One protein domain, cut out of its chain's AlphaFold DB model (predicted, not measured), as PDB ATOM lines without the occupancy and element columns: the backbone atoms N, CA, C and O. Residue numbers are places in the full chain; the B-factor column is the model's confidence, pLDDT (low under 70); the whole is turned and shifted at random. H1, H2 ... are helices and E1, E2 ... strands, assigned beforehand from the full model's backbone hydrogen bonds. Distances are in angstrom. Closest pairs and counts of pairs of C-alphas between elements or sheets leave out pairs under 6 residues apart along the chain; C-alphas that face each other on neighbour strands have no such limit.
ATOM      1  N   GLU A 506     200.890 196.792 142.817       88.94
ATOM      2  CA  GLU A 506     201.693 196.844 141.601       88.94
ATOM      3  C   GLU A 506     203.135 197.225 141.945       88.94
ATOM      4  O   GLU A 506     203.391 197.894 142.949       88.94
ATOM      5  N   VAL A 507     204.100 196.821 141.117       89.25
ATOM      6  CA  VAL A 507     205.510 197.201 141.285       89.25
ATOM      7  C   VAL A 507     205.750 198.555 140.624       89.25
ATOM      8  O   VAL A 507     205.513 198.729 139.435       89.25
ATOM      9  N   ARG A 508     206.261 199.523 141.386       86.19
ATOM     10  CA  ARG A 508     206.609 200.846 140.869       86.19
ATOM     11  C   ARG A 508     207.931 200.774 140.110       86.19
ATOM     12  O   ARG A 508     208.950 200.398 140.694       86.19
ATOM     13  N   THR A 509     207.929 201.193 138.852       88.88
ATOM     14  CA  THR A 509     209.125 201.326 138.011       88.88
ATOM     15  C   THR A 509     209.390 202.789 137.648       88.88
ATOM     16  O   THR A 509     208.502 203.638 137.755       88.88
ATOM     17  N   ASP A 510     210.636 203.115 137.305       83.31
ATOM     18  CA  ASP A 510     211.000 204.402 136.711       83.31
ATOM     19  C   ASP A 510     210.772 204.389 135.188       83.31
ATOM     20  O   ASP A 510     210.400 203.368 134.609       83.31
ATOM     21  N   GLY A 511     211.002 205.530 134.526       77.19
ATOM     22  CA  GLY A 511     210.842 205.663 133.071       77.19
ATOM     23  C   GLY A 511     211.739 204.738 132.237       77.19
ATOM     24  O   GLY A 511     211.491 204.580 131.048       77.19
ATOM     25  N   ASN A 512     212.729 204.087 132.861       78.62
ATOM     26  CA  ASN A 512     213.639 203.131 132.234       78.62
ATOM     27  C   ASN A 512     213.337 201.677 132.656       78.62
ATOM     28  O   ASN A 512     214.150 200.782 132.417       78.62
ATOM     29  N   GLY A 513     212.194 201.427 133.308       77.06
ATOM     30  CA  GLY A 513     211.731 200.095 133.703       77.06
ATOM     31  C   GLY A 513     212.397 199.514 134.954       77.06
ATOM     32  O   GLY A 513     212.139 198.362 135.301       77.06
ATOM     33  N   ARG A 514     213.235 200.274 135.672       83.62
ATOM     34  CA  ARG A 514     213.897 199.797 136.898       83.62
ATOM     35  C   ARG A 514     212.983 199.967 138.101       83.62
ATOM     36  O   ARG A 514     212.298 200.976 138.240       83.62
ATOM     37  N   THR A 515     212.982 198.994 139.010       86.44
ATOM     38  CA  THR A 515     212.120 199.036 140.199       86.44
ATOM     39  C   THR A 515     212.518 200.163 141.149       86.44
ATOM     40  O   THR A 515     213.671 200.250 141.575       86.44
ATOM     41  N   VAL A 516     211.545 200.973 141.557       84.56
ATOM     42  CA  VAL A 516     211.735 202.120 142.444       84.56
ATOM     43  C   VAL A 516     211.328 201.742 143.864       84.56
ATOM     44  O   VAL A 516     210.154 201.516 144.163       84.56
ATOM     45  N   ARG A 517     212.306 201.720 144.775       84.69
ATOM     46  CA  ARG A 517     212.065 201.535 146.212       84.69
ATOM     47  C   ARG A 517     211.753 202.872 146.879       84.69
ATOM     48  O   ARG A 517     212.565 203.791 146.838       84.69
ATOM     49  N   ARG A 518     210.595 202.967 147.539       85.25
ATOM     50  CA  ARG A 518     210.237 204.098 148.417       85.25
ATOM     51  C   ARG A 518     209.731 203.591 149.759       85.25
ATOM     52  O   ARG A 518     209.385 202.420 149.910       85.25
ATOM     53  N   SER A 519     209.708 204.468 150.757       86.19
ATOM     54  CA  SER A 519     209.169 204.142 152.077       86.19
ATOM     55  C   SER A 519     207.680 203.821 152.002       86.19
ATOM     56  O   SER A 519     206.926 204.571 151.381       86.19
ATOM     57  N   CYS A 520     207.260 202.752 152.683       88.62
ATOM     58  CA  CYS A 520     205.844 202.478 152.907       88.62
ATOM     59  C   CYS A 520     205.194 203.673 153.621       88.62
ATOM     60  O   CYS A 520     205.626 204.053 154.713       88.62
ATOM     61  N   ALA A 521     204.158 204.246 153.012       87.75
ATOM     62  CA  ALA A 521     203.485 205.441 153.507       87.75
ATOM     63  C   ALA A 521     202.885 205.220 154.903       87.75
ATOM     64  O   ALA A 521     203.017 206.079 155.771       87.75
ATOM     65  N   ASN A 522     202.292 204.045 155.142       87.12
ATOM     66  CA  ASN A 522     201.640 203.752 156.416       87.12
ATOM     67  C   ASN A 522     202.649 203.441 157.535       87.12
ATOM     68  O   ASN A 522     202.537 204.000 158.619       87.12
ATOM     69  N   CYS A 523     203.698 202.647 157.267       85.69
ATOM     70  CA  CYS A 523     204.766 202.422 158.255       85.69
ATOM     71  C   CYS A 523     205.449 203.736 158.657       85.69
ATOM     72  O   CYS A 523     205.791 203.934 159.822       85.69
ATOM     73  N   TYR A 524     205.649 204.634 157.688       85.19
ATOM     74  CA  TYR A 524     206.210 205.952 157.953       85.19
ATOM     75  C   TYR A 524     205.263 206.799 158.811       85.19
ATOM     76  O   TYR A 524     205.700 207.376 159.801       85.19
ATOM     77  N   ALA A 525     203.969 206.829 158.482       84.88
ATOM     78  CA  ALA A 525     202.964 207.544 159.264       84.88
ATOM     79  C   ALA A 525     202.839 207.008 160.703       84.88
ATOM     80  O   ALA A 525     202.766 207.802 161.637       84.88
ATOM     81  N   GLU A 526     202.866 205.687 160.899       84.19
ATOM     82  CA  GLU A 526     202.856 205.066 162.232       84.19
ATOM     83  C   GLU A 526     204.126 205.413 163.021       84.19
ATOM     84  O   GLU A 526     204.028 205.849 164.166       84.19
ATOM     85  N   SER A 527     205.305 205.333 162.398       82.19
ATOM     86  CA  SER A 527     206.574 205.688 163.055       82.19
ATOM     87  C   SER A 527     206.640 207.173 163.429       82.19
ATOM     88  O   SER A 527     207.208 207.541 164.453       82.19
ATOM     89  N   ARG A 528     206.014 208.053 162.638       82.25
ATOM     90  CA  ARG A 528     205.938 209.496 162.920       82.25
ATOM     91  C   ARG A 528     205.071 209.848 164.131       82.25
ATOM     92  O   ARG A 528     205.175 210.982 164.593       82.25
ATOM     93  N   LYS A 529     204.252 208.922 164.648       84.81
ATOM     94  CA  LYS A 529     203.484 209.135 165.888       84.81
ATOM     95  C   LYS A 529     204.362 209.070 167.136       84.81
ATOM     96  O   LYS A 529     204.040 209.718 168.122       84.81
ATOM     97  N   THR A 530     205.444 208.295 167.098       80.38
ATOM     98  CA  THR A 530     206.302 208.029 168.263       80.38
ATOM     99  C   THR A 530     207.729 208.543 168.100       80.38
ATOM    100  O   THR A 530     208.434 208.673 169.093       80.38
ATOM    101  N   MET A 531     208.163 208.851 166.873       81.56
ATOM    102  CA  MET A 531     209.538 209.258 166.566       81.56
ATOM    103  C   MET A 531     209.601 210.586 165.807       81.56
ATOM    104  O   MET A 531     208.686 210.962 165.057       81.56
ATOM    105  N   SER A 532     210.731 211.286 165.947       78.44
ATOM    106  CA  SER A 532     211.008 212.504 165.184       78.44
ATOM    107  C   SER A 532     211.092 212.222 163.675       78.44
ATOM    108  O   SER A 532     211.246 211.083 163.226       78.44
ATOM    109  N   HIS A 533     210.990 213.269 162.851       76.62
ATOM    110  CA  HIS A 533     211.048 213.138 161.389       76.62
ATOM    111  C   HIS A 533     212.370 212.507 160.916       76.62
ATOM    112  O   HIS A 533     212.387 211.726 159.965       76.62
ATOM    113  N   TYR A 534     213.471 212.823 161.601       74.81
ATOM    114  CA  TYR A 534     214.797 212.304 161.285       74.81
ATOM    115  C   TYR A 534     214.924 210.806 161.614       74.81
ATOM    116  O   TYR A 534     215.419 210.030 160.796       74.81
ATOM    117  N   GLU A 535     214.387 210.371 162.754       71.31
ATOM    118  CA  GLU A 535     214.445 208.976 163.218       71.31
ATOM    119  C   GLU A 535     213.494 208.057 162.441       71.31
ATOM    120  O   GLU A 535     213.911 207.009 161.941       71.31
ATOM    121  N   ALA A 536     212.250 208.496 162.207       70.12
ATOM    122  CA  ALA A 536     211.318 207.824 161.291       70.12
ATOM    123  C   ALA A 536     211.871 207.780 159.851       70.12
ATOM    124  O   ALA A 536     211.517 206.921 159.041       70.12
ATOM    125  N   GLY A 537     212.771 208.718 159.542       67.00
ATOM    126  CA  GLY A 537     213.536 208.810 158.313       67.00
ATOM    127  C   GLY A 537     214.560 207.688 158.109       67.00
ATOM    128  O   GLY A 537     214.792 207.321 156.953       67.00
ATOM    129  N   ARG A 538     215.153 207.163 159.189       67.00
ATOM    130  CA  ARG A 538     216.178 206.101 159.174       67.00
ATOM    131  C   ARG A 538     215.583 204.695 159.274       67.00
ATOM    132  O   ARG A 538     216.045 203.807 158.569       67.00
ATOM    133  N   ASN A 539     214.511 204.508 160.046       60.44
ATOM    134  CA  ASN A 539     213.833 203.212 160.228       60.44
ATOM    135  C   ASN A 539     212.740 202.944 159.171       60.44
ATOM    136  O   ASN A 539     211.622 202.529 159.475       60.44
ATOM    137  N   LYS A 540     213.036 203.208 157.893       67.31
ATOM    138  CA  LYS A 540     212.057 203.080 156.802       67.31
ATOM    139  C   LYS A 540     211.967 201.644 156.293       67.31
ATOM    140  O   LYS A 540     212.914 201.130 155.704       67.31
ATOM    141  N   LYS A 541     210.775 201.042 156.354       72.44
ATOM    142  CA  LYS A 541     210.473 199.846 155.553       72.44
ATOM    143  C   LYS A 541     210.286 200.258 154.089       72.44
ATOM    144  O   LYS A 541     209.225 200.760 153.704       72.44
ATOM    145  N   ALA A 542     211.342 200.114 153.292       79.88
ATOM    146  CA  ALA A 542     211.324 200.408 151.864       79.88
ATOM    147  C   ALA A 542     210.670 199.257 151.088       79.88
ATOM    148  O   ALA A 542     211.013 198.093 151.272       79.88
ATOM    149  N   THR A 543     209.730 199.590 150.211       85.44
ATOM    150  CA  THR A 543     209.019 198.631 149.363       85.44
ATOM    151  C   THR A 543     209.017 199.122 147.923       85.44
ATOM    152  O   THR A 543     209.084 200.326 147.669       85.44
ATOM    153  N   THR A 544     208.965 198.202 146.970       88.19
ATOM    154  CA  THR A 544     208.817 198.510 145.541       88.19
ATOM    155  C   THR A 544     207.356 198.610 145.119       88.19
ATOM    156  O   THR A 544     207.082 199.071 144.020       88.19
ATOM    157  N   THR A 545     206.418 198.208 145.979       89.88
ATOM    158  CA  THR A 545     205.005 198.072 145.625       89.88
ATOM    159  C   THR A 545     204.152 199.283 146.001       89.88
ATOM    160  O   THR A 545     204.386 199.930 147.025       89.88
ATOM    161  N   PHE A 546     203.129 199.584 145.206       91.25
ATOM    162  CA  PHE A 546     202.149 200.642 145.463       91.25
ATOM    163  C   PHE A 546     200.743 200.188 145.049       91.25
ATOM    164  O   PHE A 546     200.608 199.252 144.269       91.25
ATOM    165  N   CYS A 547     199.699 200.833 145.575       87.19
ATOM    166  CA  CYS A 547     198.325 200.552 145.147       87.19
ATOM    167  C   CYS A 547     197.871 201.579 144.104       87.19
ATOM    168  O   CYS A 547     197.710 202.754 144.438       87.19
ATOM    169  N   GLY A 548     197.648 201.145 142.860       83.44
ATOM    170  CA  GLY A 548     197.171 202.000 141.766       83.44
ATOM    171  C   GLY A 548     195.733 202.495 141.954       83.44
ATOM    172  O   GLY A 548     195.404 203.615 141.568       83.44
ATOM    173  N   SER A 549     194.897 201.692 142.618       82.06
ATOM    174  CA  SER A 549     193.472 201.970 142.846       82.06
ATOM    175  C   SER A 549     193.211 203.007 143.947       82.06
ATOM    176  O   SER A 549     192.093 203.501 144.080       82.06
ATOM    177  N   CYS A 550     194.220 203.344 144.756       81.62
ATOM    178  CA  CYS A 550     194.094 204.332 145.821       81.62
ATOM    179  C   CYS A 550     194.397 205.755 145.337       81.62
ATOM    180  O   CYS A 550     195.364 205.964 144.593       81.62
ATOM    181  N   PRO A 551     193.675 206.771 145.848       77.38
ATOM    182  CA  PRO A 551     194.037 208.166 145.631       77.38
ATOM    183  C   PRO A 551     195.498 208.412 146.028       77.38
ATOM    184  O   PRO A 551     195.939 207.982 147.094       77.38
ATOM    185  N   LYS A 552     196.250 209.119 145.176       80.12
ATOM    186  CA  LYS A 552     197.690 209.421 145.342       80.12
ATOM    187  C   LYS A 552     198.639 208.217 145.247       80.12
ATOM    188  O   LYS A 552     199.835 208.392 145.466       80.12
ATOM    189  N   GLN A 553     198.136 207.032 144.889       87.00
ATOM    190  CA  GLN A 553     198.937 205.844 144.587       87.00
ATOM    191  C   GLN A 553     200.027 205.532 145.638       87.00
ATOM    192  O   GLN A 553     201.224 205.479 145.308       87.00
ATOM    193  N   PRO A 554     199.649 205.378 146.922       88.88
ATOM    194  CA  PRO A 554     200.592 205.264 148.022       88.88
ATOM    195  C   PRO A 554     201.471 204.018 147.883       88.88
ATOM    196  O   PRO A 554     201.004 202.927 147.553       88.88
ATOM    197  N   GLN A 555     202.760 204.184 148.186       90.81
ATOM    198  CA  GLN A 555     203.706 203.078 148.304       90.81
ATOM    199  C   GLN A 555     203.370 202.286 149.575       90.81
ATOM    200  O   GLN A 555     203.371 202.855 150.669       90.81
ATOM    201  N   LEU A 556     203.080 200.992 149.456       89.81
ATOM    202  CA  LEU A 556     202.616 200.156 150.566       89.81
ATOM    203  C   LEU A 556     203.358 198.824 150.568       89.81
ATOM    204  O   LEU A 556     203.551 198.204 149.525       89.81
ATOM    205  N   CYS A 557     203.798 198.381 151.745       89.44
ATOM    206  CA  CYS A 557     204.287 197.018 151.922       89.44
ATOM    207  C   CYS A 557     203.094 196.066 152.096       89.44
ATOM    208  O   CYS A 557     202.038 196.495 152.558       89.44
ATOM    209  N   MET A 558     203.270 194.780 151.773       86.62
ATOM    210  CA  MET A 558     202.188 193.783 151.830       86.62
ATOM    211  C   MET A 558     201.405 193.778 153.163       86.62
ATOM    212  O   MET A 558     200.179 193.821 153.121       86.62
ATOM    213  N   PRO A 559     202.047 193.850 154.351       87.81
ATOM    214  CA  PRO A 559     201.306 193.904 155.615       87.81
ATOM    215  C   PRO A 559     200.438 195.158 155.775       87.81
ATOM    216  O   PRO A 559     199.340 195.086 156.313       87.81
ATOM    217  N   CYS A 560     200.917 196.320 155.316       86.56
ATOM    218  CA  CYS A 560     200.134 197.553 155.380       86.56
ATOM    219  C   CYS A 560     199.025 197.585 154.335       86.56
ATOM    220  O   CYS A 560     198.008 198.219 154.584       86.56
ATOM    221  N   PHE A 561     199.218 196.923 153.196       87.56
ATOM    222  CA  PHE A 561     198.190 196.772 152.178       87.56
ATOM    223  C   PHE A 561     197.014 195.949 152.713       87.56
ATOM    224  O   PHE A 561     195.912 196.476 152.751       87.56
ATOM    225  N   ASN A 562     197.275 194.763 153.271       85.31
ATOM    226  CA  ASN A 562     196.248 193.895 153.873       85.31
ATOM    227  C   ASN A 562     195.550 194.498 155.109       85.31
ATOM    228  O   ASN A 562     194.555 193.969 155.585       85.31
ATOM    229  N   LYS A 563     196.128 195.545 155.712       82.38
ATOM    230  CA  LYS A 563     195.520 196.271 156.839       82.38
ATOM    231  C   LYS A 563     194.604 197.404 156.361       82.38
ATOM    232  O   LYS A 563     193.733 197.827 157.111       82.38
ATOM    233  N   LEU A 564     194.860 197.951 155.172       78.50
ATOM    234  CA  LEU A 564     194.155 199.112 154.617       78.50
ATOM    235  C   LEU A 564     193.071 198.729 153.598       78.50
ATOM    236  O   LEU A 564     192.185 199.544 153.341       78.50
ATOM    237  N   HIS A 565     193.163 197.528 153.028       77.44
ATOM    238  CA  HIS A 565     192.260 196.931 152.046       77.44
ATOM    239  C   HIS A 565     191.961 195.502 152.470       77.44
ATOM    240  O   HIS A 565     190.805 195.079 152.253       77.44
TER     241      HIS A 565
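What this domain is: This is residues 506 to 565 of the 565 residues of the protein "AGAP012114-PA" of Anopheles gambiae (UniProt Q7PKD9). A small, mostly looped fold has the helix pair H1 and H2 at one end of its longest axis, joined in a sharp turn, and a bare loop, residues 508 to 515, at the opposite end. Between these ends along the length lie the short strand E1 and, off to one side, H3, the last helix. The printed part has 60 residues with three named helices and one named strand, in the order H1, H2, E1, H3. Under half of the residues are in named elements, and these are mostly helix. The whole is compact, with a radius of gyration of the C-alphas of 12.0 A and spans of 35 by 26 by 18 A.

Where its parts are: Start at Glu 506; residues 506 to 520 hold no named element. Find C-alpha 521 at (203.485, 205.441, 153.507); from there H1, residues 521 to 530, runs 15.2 A. H2 is residues 533 to 538, 9.0 A; E1 is residues 545 to 547, 7.1 A. H3, residues 558 to 564, runs 10.0 A to C-alpha 564 at (194.155, 199.112, 154.617).

How they stand to each other: Look at residues 506 to 507, which pair antiparallel with residues 545 to 546 of E1; E1 pairs with no named strand. Residues 518 to 519 pair antiparallel with residues 542 to 543. H1 and H2 touch, their closest C-alphas being those of Ser 527 and Ala 536, 5.5 A apart, at a steep tilt of 60 degrees, opposite ways. H1 and H3 are close but not clearly touching, with the closest C-alphas, those of Asn 522 and Cys 560, 6.5 A apart; their lines are about perpendicular, at 77 degrees. H2 and H3 are apart. Every O i to N i+4 pair is within hydrogen-bond range in H2 and H3, and 4 of 6 in H1.

The domain as a whole: The C-alphas of Asn 512 and Thr 530 are the two farthest apart, 37.1 A. The printed part has no cut, and no link is long. Mean pLDDT of the printed part is 82.4; look for values under 70 at residues 537 to 540, of which 537 to 538 belong to H2.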